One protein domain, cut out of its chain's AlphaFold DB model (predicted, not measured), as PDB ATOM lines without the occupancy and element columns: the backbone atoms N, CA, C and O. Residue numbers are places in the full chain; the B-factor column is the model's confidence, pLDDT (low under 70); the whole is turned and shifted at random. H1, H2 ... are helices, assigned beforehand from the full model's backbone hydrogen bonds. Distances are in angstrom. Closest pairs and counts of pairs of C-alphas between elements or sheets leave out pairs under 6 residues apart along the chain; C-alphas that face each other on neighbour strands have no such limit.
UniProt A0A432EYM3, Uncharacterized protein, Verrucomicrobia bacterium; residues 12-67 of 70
ATOM      1  N   LEU A  12     -50.879 -12.023 -38.548       86.31
ATOM      2  CA  LEU A  12     -51.023 -10.710 -37.914       86.31
ATOM      3  C   LEU A  12     -49.669 -10.154 -37.440       86.31
ATOM      4  O   LEU A  12     -49.356  -8.995 -37.705       86.31
ATOM      5  N   VAL A  13     -48.843 -10.990 -36.801       85.38
ATOM      6  CA  VAL A  13     -47.491 -10.617 -36.343       85.38
ATOM      7  C   VAL A  13     -46.558 -10.331 -37.524       85.38
ATOM      8  O   VAL A  13     -45.744  -9.408 -37.467       85.38
ATOM      9  N   LEU A  14     -46.684 -11.081 -38.619       84.75
ATOM     10  CA  LEU A  14     -45.921 -10.836 -39.838       84.75
ATOM     11  C   LEU A  14     -46.319  -9.510 -40.483       84.75
ATOM     12  O   LEU A  14     -45.436  -8.722 -40.824       84.75
ATOM     13  N   LEU A  15     -47.618  -9.224 -40.579       85.62
ATOM     14  CA  LEU A  15     -48.117  -7.934 -41.055       85.62
ATOM     15  C   LEU A  15     -47.583  -6.779 -40.199       85.62
ATOM     16  O   LEU A  15     -47.035  -5.824 -40.747       85.62
ATOM     17  N   ASP A  16     -47.662  -6.902 -38.873       83.81
ATOM     18  CA  ASP A  16     -47.139  -5.906 -37.932       83.81
ATOM     19  C   ASP A  16     -45.628  -5.674 -38.122       83.81
ATOM     20  O   ASP A  16     -45.177  -4.534 -38.256       83.81
ATOM     21  N   SER A  17     -44.847  -6.751 -38.277       83.12
ATOM     22  CA  SER A  17     -43.399  -6.667 -38.509       83.12
ATOM     23  C   SER A  17     -43.034  -5.968 -39.827       83.12
ATOM     24  O   SER A  17     -42.078  -5.187 -39.869       83.12
ATOM     25  N   ILE A  18     -43.808  -6.194 -40.896       83.50
ATOM     26  CA  ILE A  18     -43.620  -5.539 -42.198       83.50
ATOM     27  C   ILE A  18     -43.956  -4.054 -42.091       83.50
ATOM     28  O   ILE A  18     -43.189  -3.223 -42.583       83.50
ATOM     29  N   VAL A  19     -45.065  -3.707 -41.433       82.12
ATOM     30  CA  VAL A  19     -45.472  -2.312 -41.220       82.12
ATOM     31  C   VAL A  19     -44.423  -1.577 -40.388       82.12
ATOM     32  O   VAL A  19     -44.000  -0.488 -40.777       82.12
ATOM     33  N   TYR A  20     -43.932  -2.184 -39.303       79.12
ATOM     34  CA  TYR A  20     -42.870  -1.619 -38.471       79.12
ATOM     35  C   TYR A  20     -41.581  -1.386 -39.265       79.12
ATOM     36  O   TYR A  20     -40.991  -0.306 -39.198       79.12
ATOM     37  N   ASN A  21     -41.146  -2.368 -40.056       80.00
ATOM     38  CA  ASN A  21     -39.920  -2.245 -40.840       80.00
ATOM     39  C   ASN A  21     -40.072  -1.222 -41.980       80.00
ATOM     40  O   ASN A  21     -39.187  -0.394 -42.191       80.00
ATOM     41  N   GLY A  22     -41.241  -1.184 -42.627       76.38
ATOM     42  CA  GLY A  22     -41.610  -0.139 -43.581       76.38
ATOM     43  C   GLY A  22     -41.571   1.256 -42.950       76.38
ATOM     44  O   GLY A  22     -40.966   2.170 -43.510       76.38
ATOM     45  N   PHE A  23     -42.119   1.432 -41.746       72.50
ATOM     46  CA  PHE A  23     -42.024   2.692 -40.995       72.50
ATOM     47  C   PHE A  23     -40.588   3.042 -40.581       72.50
ATOM     48  O   PHE A  23     -40.221   4.219 -40.566       72.50
ATOM     49  N   ALA A  24     -39.764   2.037 -40.275       70.69
ATOM     50  CA  ALA A  24     -38.365   2.215 -39.897       70.69
ATOM     51  C   ALA A  24     -37.453   2.605 -41.070       70.69
ATOM     52  O   ALA A  24     -36.483   3.350 -40.884       70.69
ATOM     53  N   TRP A  25     -37.750   2.099 -42.267       67.50
ATOM     54  CA  TRP A  25     -37.007   2.393 -43.494       67.50
ATOM     55  C   TRP A  25     -37.503   3.639 -44.227       67.50
ATOM     56  O   TRP A  25     -36.721   4.301 -44.908       67.50
ATOM     57  N   THR A  26     -38.775   3.995 -44.072       71.00
ATOM     58  CA  THR A  26     -39.319   5.250 -44.605       71.00
ATOM     59  C   THR A  26     -38.989   6.438 -43.693       71.00
ATOM     60  O   THR A  26     -38.416   6.307 -42.609       71.00
ATOM     61  N   ASN A  27     -39.397   7.643 -44.108       63.28
ATOM     62  CA  ASN A  27     -39.282   8.875 -43.315       63.28
ATOM     63  C   ASN A  27     -40.103   8.836 -41.996       63.28
ATOM     64  O   ASN A  27     -40.099   9.805 -41.233       63.28
ATOM     65  N   GLY A  28     -40.787   7.718 -41.716       62.00
ATOM     66  CA  GLY A  28     -41.543   7.436 -40.501       62.00
ATOM     67  C   GLY A  28     -40.697   7.464 -39.231       62.00
ATOM     68  O   GLY A  28     -41.160   7.999 -38.232       62.00
ATOM     69  N   GLY A  29     -39.436   7.020 -39.262       63.25
ATOM     70  CA  GLY A  29     -38.530   7.157 -38.110       63.25
ATOM     71  C   GLY A  29     -38.241   8.620 -37.736       63.25
ATOM     72  O   GLY A  29     -38.149   8.964 -36.560       63.25
ATOM     73  N   ASN A  30     -38.174   9.501 -38.737       63.72
ATOM     74  CA  ASN A  30     -37.933  10.935 -38.555       63.72
ATOM     75  C   ASN A  30     -39.209  11.663 -38.086       63.72
ATOM     76  O   ASN A  30     -39.159  12.540 -37.223       63.72
ATOM     77  N   TRP A  31     -40.370  11.251 -38.610       65.38
ATOM     78  CA  TRP A  31     -41.679  11.716 -38.144       65.38
ATOM     79  C   TRP A  31     -41.973  11.253 -36.710       65.38
ATOM     80  O   TRP A  31     -42.388  12.058 -35.883       65.38
ATOM     81  N   TYR A  32     -41.670   9.998 -36.375       65.62
ATOM     82  CA  TYR A  32     -41.837   9.436 -35.034       65.62
ATOM     83  C   TYR A  32     -40.929  10.129 -34.012       65.62
ATOM     84  O   TYR A  32     -41.381  10.492 -32.926       65.62
ATOM     85  N   ALA A  33     -39.677  10.410 -34.388       64.94
ATOM     86  CA  ALA A  33     -38.758  11.188 -33.561       64.94
ATOM     87  C   ALA A  33     -39.234  12.633 -33.325       64.94
ATOM     88  O   ALA A  33     -39.029  13.168 -32.234       64.94
ATOM     89  N   ARG A  34     -39.895  13.260 -34.313       68.25
ATOM     90  CA  ARG A  34     -40.480  14.608 -34.178       68.25
ATOM     91  C   ARG A  34     -41.761  14.632 -33.349       68.25
ATOM     92  O   ARG A  34     -41.925  15.534 -32.535       68.25
ATOM     93  N   THR A  35     -42.659  13.677 -33.558       74.12
ATOM     94  CA  THR A  35     -43.975  13.649 -32.905       74.12
ATOM     95  C   THR A  35     -43.881  13.123 -31.471       74.12
ATOM     96  O   THR A  35     -44.545  13.648 -30.580       74.12
ATOM     97  N   PHE A  36     -43.013  12.138 -31.209       68.12
ATOM     98  CA  PHE A  36     -42.850  11.520 -29.888       68.12
ATOM     99  C   PHE A  36     -41.381  11.470 -29.438       68.12
ATOM    100  O   PHE A  36     -40.800  10.394 -29.291       68.12
ATOM    101  N   PRO A  37     -40.772  12.626 -29.119       66.00
ATOM    102  CA  PRO A  37     -39.348  12.711 -28.788       66.00
ATOM    103  C   PRO A  37     -38.965  11.958 -27.503       66.00
ATOM    104  O   PRO A  37     -37.850  11.453 -27.391       66.00
ATOM    105  N   ARG A  38     -39.881  11.839 -26.526       66.06
ATOM    106  CA  ARG A  38     -39.640  11.054 -25.298       66.06
ATOM    107  C   ARG A  38     -39.623   9.549 -25.562       66.06
ATOM    108  O   ARG A  38     -38.737   8.867 -25.057       66.06
ATOM    109  N   MET A  39     -40.559   9.048 -26.371       62.38
ATOM    110  CA  MET A  39     -40.624   7.622 -26.705       62.38
ATOM    111  C   MET A  39     -39.519   7.229 -27.679       62.38
ATOM    112  O   MET A  39     -38.873   6.218 -27.456       62.38
ATOM    113  N   ALA A  40     -39.201   8.066 -28.669       59.66
ATOM    114  CA  ALA A  40     -38.101   7.825 -29.606       59.66
ATOM    115  C   ALA A  40     -36.718   7.747 -28.927       59.66
ATOM    116  O   ALA A  40     -35.799   7.140 -29.470       59.66
ATOM    117  N   ARG A  41     -36.559   8.341 -27.735       59.09
ATOM    118  CA  ARG A  41     -35.324   8.250 -26.944       59.09
ATOM    119  C   ARG A  41     -35.192   6.926 -26.186       59.09
ATOM    120  O   ARG A  41     -34.072   6.481 -25.966       59.09
ATOM    121  N   GLN A  42     -36.307   6.319 -25.775       63.38
ATOM    122  CA  GLN A  42     -36.319   5.020 -25.083       63.38
ATOM    123  C   GLN A  42     -36.448   3.845 -26.060       63.38
ATOM    124  O   GLN A  42     -35.805   2.818 -25.879       63.38
ATOM    125  N   PHE A  43     -37.232   4.029 -27.118       61.75
ATOM    126  CA  PHE A  43     -37.458   3.094 -28.210       61.75
ATOM    127  C   PHE A  43     -37.093   3.777 -29.528       61.75
ATOM    128  O   PHE A  43     -37.976   4.202 -30.282       61.75
ATOM    129  N   PRO A  44     -35.788   3.938 -29.812       59.25
ATOM    130  CA  PRO A  44     -35.377   4.365 -31.135       59.25
ATOM    131  C   PRO A  44     -35.924   3.356 -32.142       59.25
ATOM    132  O   PRO A  44     -35.823   2.145 -31.939       59.25
ATOM    133  N   VAL A  45     -36.506   3.860 -33.230       61.94
ATOM    134  CA  VAL A  45     -36.899   3.044 -34.381       61.94
ATOM    135  C   VAL A  45     -35.612   2.518 -35.019       61.94
ATOM    136  O   VAL A  45     -35.019   3.116 -35.919       61.94
ATOM    137  N   ALA A  46     -35.100   1.435 -34.443       64.06
ATOM    138  CA  ALA A  46     -33.827   0.851 -34.787       64.06
ATOM    139  C   ALA A  46     -34.041  -0.022 -36.018       64.06
ATOM    140  O   ALA A  46     -34.587  -1.122 -35.934       64.06
ATOM    141  N   ARG A  47     -33.578   0.467 -37.171       63.41
ATOM    142  CA  ARG A  47     -33.631  -0.255 -38.454       63.41
ATOM    143  C   ARG A  47     -33.109  -1.694 -38.337       63.41
ATOM    144  O   ARG A  47     -33.658  -2.594 -38.960       63.41
ATOM    145  N   GLY A  48     -32.098  -1.913 -37.489       65.88
ATOM    146  CA  GLY A  48     -31.557  -3.241 -37.193       65.88
ATOM    147  C   GLY A  48     -32.514  -4.147 -36.410       65.88
ATOM    148  O   GLY A  48     -32.635  -5.320 -36.742       65.88
ATOM    149  N   PHE A  49     -33.244  -3.612 -35.424       68.31
ATOM    150  CA  PHE A  49     -34.195  -4.396 -34.628       68.31
ATOM    151  C   PHE A  49     -35.420  -4.791 -35.455       68.31
ATOM    152  O   PHE A  49     -35.835  -5.943 -35.412       68.31
ATOM    153  N   GLY A  50     -35.937  -3.881 -36.289       72.62
ATOM    154  CA  GLY A  50     -37.026  -4.196 -37.217       72.62
ATOM    155  C   GLY A  50     -36.649  -5.282 -38.227       72.62
ATOM    156  O   GLY A  50     -37.457  -6.164 -38.509       72.62
ATOM    157  N   MET A  51     -35.414  -5.262 -38.742       71.00
ATOM    158  CA  MET A  51     -34.916  -6.287 -39.669       71.00
ATOM    159  C   MET A  51     -34.719  -7.636 -38.979       71.00
ATOM    160  O   MET A  51     -35.136  -8.657 -39.518       71.00
ATOM    161  N   PHE A  52     -34.163  -7.636 -37.766       76.50
ATOM    162  CA  PHE A  52     -34.038  -8.845 -36.958       76.50
ATOM    163  C   PHE A  52     -35.407  -9.450 -36.625       76.50
ATOM    164  O   PHE A  52     -35.601 -10.652 -36.777       76.50
ATOM    165  N   TYR A  53     -36.378  -8.611 -36.255       78.25
ATOM    166  CA  TYR A  53     -37.744  -9.033 -35.954       78.25
ATOM    167  C   TYR A  53     -38.429  -9.657 -37.175       78.25
ATOM    168  O   TYR A  53     -39.005 -10.733 -37.065       78.25
ATOM    169  N   LEU A  54     -38.291  -9.051 -38.360       79.56
ATOM    170  CA  LEU A  54     -38.854  -9.594 -39.603       79.56
ATOM    171  C   LEU A  54     -38.244 -10.958 -39.971       79.56
ATOM    172  O   LEU A  54     -38.964 -11.879 -40.349       79.56
ATOM    173  N   VAL A  55     -36.923 -11.108 -39.816       83.19
ATOM    174  CA  VAL A  55     -36.229 -12.390 -40.037       83.19
ATOM    175  C   VAL A  55     -36.718 -13.450 -39.048       83.19
ATOM    176  O   VAL A  55     -36.966 -14.586 -39.447       83.19
ATOM    177  N   LEU A  56     -36.903 -13.085 -37.779       84.19
ATOM    178  CA  LEU A  56     -37.341 -13.999 -36.725       84.19
ATOM    179  C   LEU A  56     -38.797 -14.440 -36.934       84.19
ATOM    180  O   LEU A  56     -39.091 -15.630 -36.843       84.19
ATOM    181  N   VAL A  57     -39.687 -13.515 -37.304       84.12
ATOM    182  CA  VAL A  57     -41.088 -13.814 -37.642       84.12
ATOM    183  C   VAL A  57     -41.186 -14.660 -38.916       84.12
ATOM    184  O   VAL A  57     -41.938 -15.636 -38.945       84.12
ATOM    185  N   GLY A  58     -40.393 -14.354 -39.947       81.56
ATOM    186  CA  GLY A  58     -40.312 -15.162 -41.168       81.56
ATOM    187  C   GLY A  58     -39.791 -16.580 -40.905       81.56
ATOM    188  O   GLY A  58     -40.342 -17.555 -41.420       81.56
ATOM    189  N   TRP A  59     -38.782 -16.712 -40.041       84.00
ATOM    190  CA  TRP A  59     -38.271 -18.006 -39.592       84.00
ATOM    191  C   TRP A  59     -39.317 -18.794 -38.796       84.00
ATOM    192  O   TRP A  59     -39.514 -19.980 -39.064       84.00
ATOM    193  N   LEU A  60     -40.056 -18.135 -37.895       82.50
ATOM    194  CA  LEU A  60     -41.160 -18.748 -37.151       82.50
ATOM    195  C   LEU A  60     -42.229 -19.317 -38.097       82.50
ATOM    196  O   LEU A  60     -42.752 -20.402 -37.862       82.50
ATOM    197  N   GLY A  61     -42.490 -18.625 -39.210       79.12
ATOM    198  CA  GLY A  61     -43.389 -19.092 -40.265       79.12
ATOM    199  C   GLY A  61     -42.901 -20.352 -40.962       79.12
ATOM    200  O   GLY A  61     -43.685 -21.266 -41.199       79.12
ATOM    201  N   CYS A  62     -41.598 -20.443 -41.246       77.69
ATOM    202  CA  CYS A  62     -41.002 -21.669 -41.780       77.69
ATOM    203  C   CYS A  62     -41.121 -22.841 -40.798       77.69
ATOM    204  O   CYS A  62     -41.362 -23.965 -41.233       77.69
ATOM    205  N   VAL A  63     -40.968 -22.597 -39.494       78.88
ATOM    206  CA  VAL A  63     -41.137 -23.632 -38.460       78.88
ATOM    207  C   VAL A  63     -42.598 -24.083 -38.376       78.88
ATOM    208  O   VAL A  63     -42.852 -25.285 -38.406       78.88
ATOM    209  N   LEU A  64     -43.547 -23.142 -38.362       73.62
ATOM    210  CA  LEU A  64     -44.989 -23.417 -38.390       73.62
ATOM    211  C   LEU A  64     -45.409 -24.190 -39.644       73.62
ATOM    212  O   LEU A  64     -46.196 -25.124 -39.554       73.62
ATOM    213  N   TYR A  65     -44.852 -23.850 -40.807       71.06
ATOM    214  CA  TYR A  65     -45.117 -24.563 -42.059       71.06
ATOM    215  C   TYR A  65     -44.540 -25.988 -42.069       71.06
ATOM    216  O   TYR A  65     -45.045 -26.862 -42.769       71.06
ATOM    217  N   ARG A  66     -43.464 -26.225 -41.310       70.19
ATOM    218  CA  ARG A  66     -42.783 -27.523 -41.215       70.19
ATOM    219  C   ARG A  66     -43.399 -28.445 -40.161       70.19
ATOM    220  O   ARG A  66     -43.090 -29.634 -40.168       70.19
ATOM    221  N   LEU A  67     -44.223 -27.918 -39.256       69.31
ATOM    222  CA  LEU A  67     -44.938 -28.719 -38.269       69.31
ATOM    223  C   LEU A  67     -45.998 -29.575 -38.981       69.31
ATOM    224  O   LEU A  67     -46.860 -29.024 -39.669       69.31
TER     225      LEU A  67
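What this domain is: This is residues 12 to 67 of the 70 residues of an uncharacterized protein of Verrucomicrobia bacterium (UniProt A0A432EYM3). Two long helices, H4 and H1, run side by side in opposite ways, and a small head of two short helices, H2 and H3, folds the chain over at one end of the pair. H4 is the longer of the two, and its last part, residues 62 to 66, sticks out with Leu 67 at the end away from the head. The printed part has 56 residues with four named helices, H1 to H4 in order along the chain, and no named strand; its class is all helix. It is loose, with a radius of gyration of the C-alphas of 13.2 A, and its outline is a rod spanning 43 by 18 by 17 A.

Where its parts are: H4 holds residues 47 to 66 and is 28.9 A long from first to last C-alpha, ending with C-alpha 66 at (-42.783, -27.523, -41.215). H1, residues 12 to 25, is 20.0 A long and begins with C-alpha 12 at (-51.023, -10.710, -37.914). H2 holds residues 28 to 35 and is 10.1 A long. H3 holds residues 37 to 42 and is 9.1 A long, beginning with C-alpha 37 at (-39.348, 12.711, -28.788).

How they stand to each other: H4 and H1 touch, their closest C-alphas being those of Gly 50 and Asn 21, 5.0 A apart. They run opposite ways at a shallow tilt of 25 degrees. H1 and H2 are close but not clearly touching, with the C-alphas of Phe 23 and Gly 29 closest at 6.4 A, and their lines are about perpendicular at 78 degrees. H2 and H3 only just touch, with 3 pairs of C-alphas within 8 A, and touch only at the corner by their link; the closest C-alphas, of Ala 33 and Ala 40, are 5.2 A apart. H3 is apart from H1 and from H4, and H2 is apart from H4. In H1, H2 and H4 every O i to N i+4 pair is within hydrogen-bond range; in H3 it is 1 of 2.

The domain as a whole: The C-alphas of Arg 34 and Leu 67, the two farthest apart, are 43.7 A from each other. The printed part has no cut, and its three links are tight. Residues 34 to 39, of which 37 to 39 belong to H3, stand free. The mean pLDDT of the printed part is 72.7, and it is under 70 at residue 25, residues 27 to 34, residues 36 to 49 and residue 67.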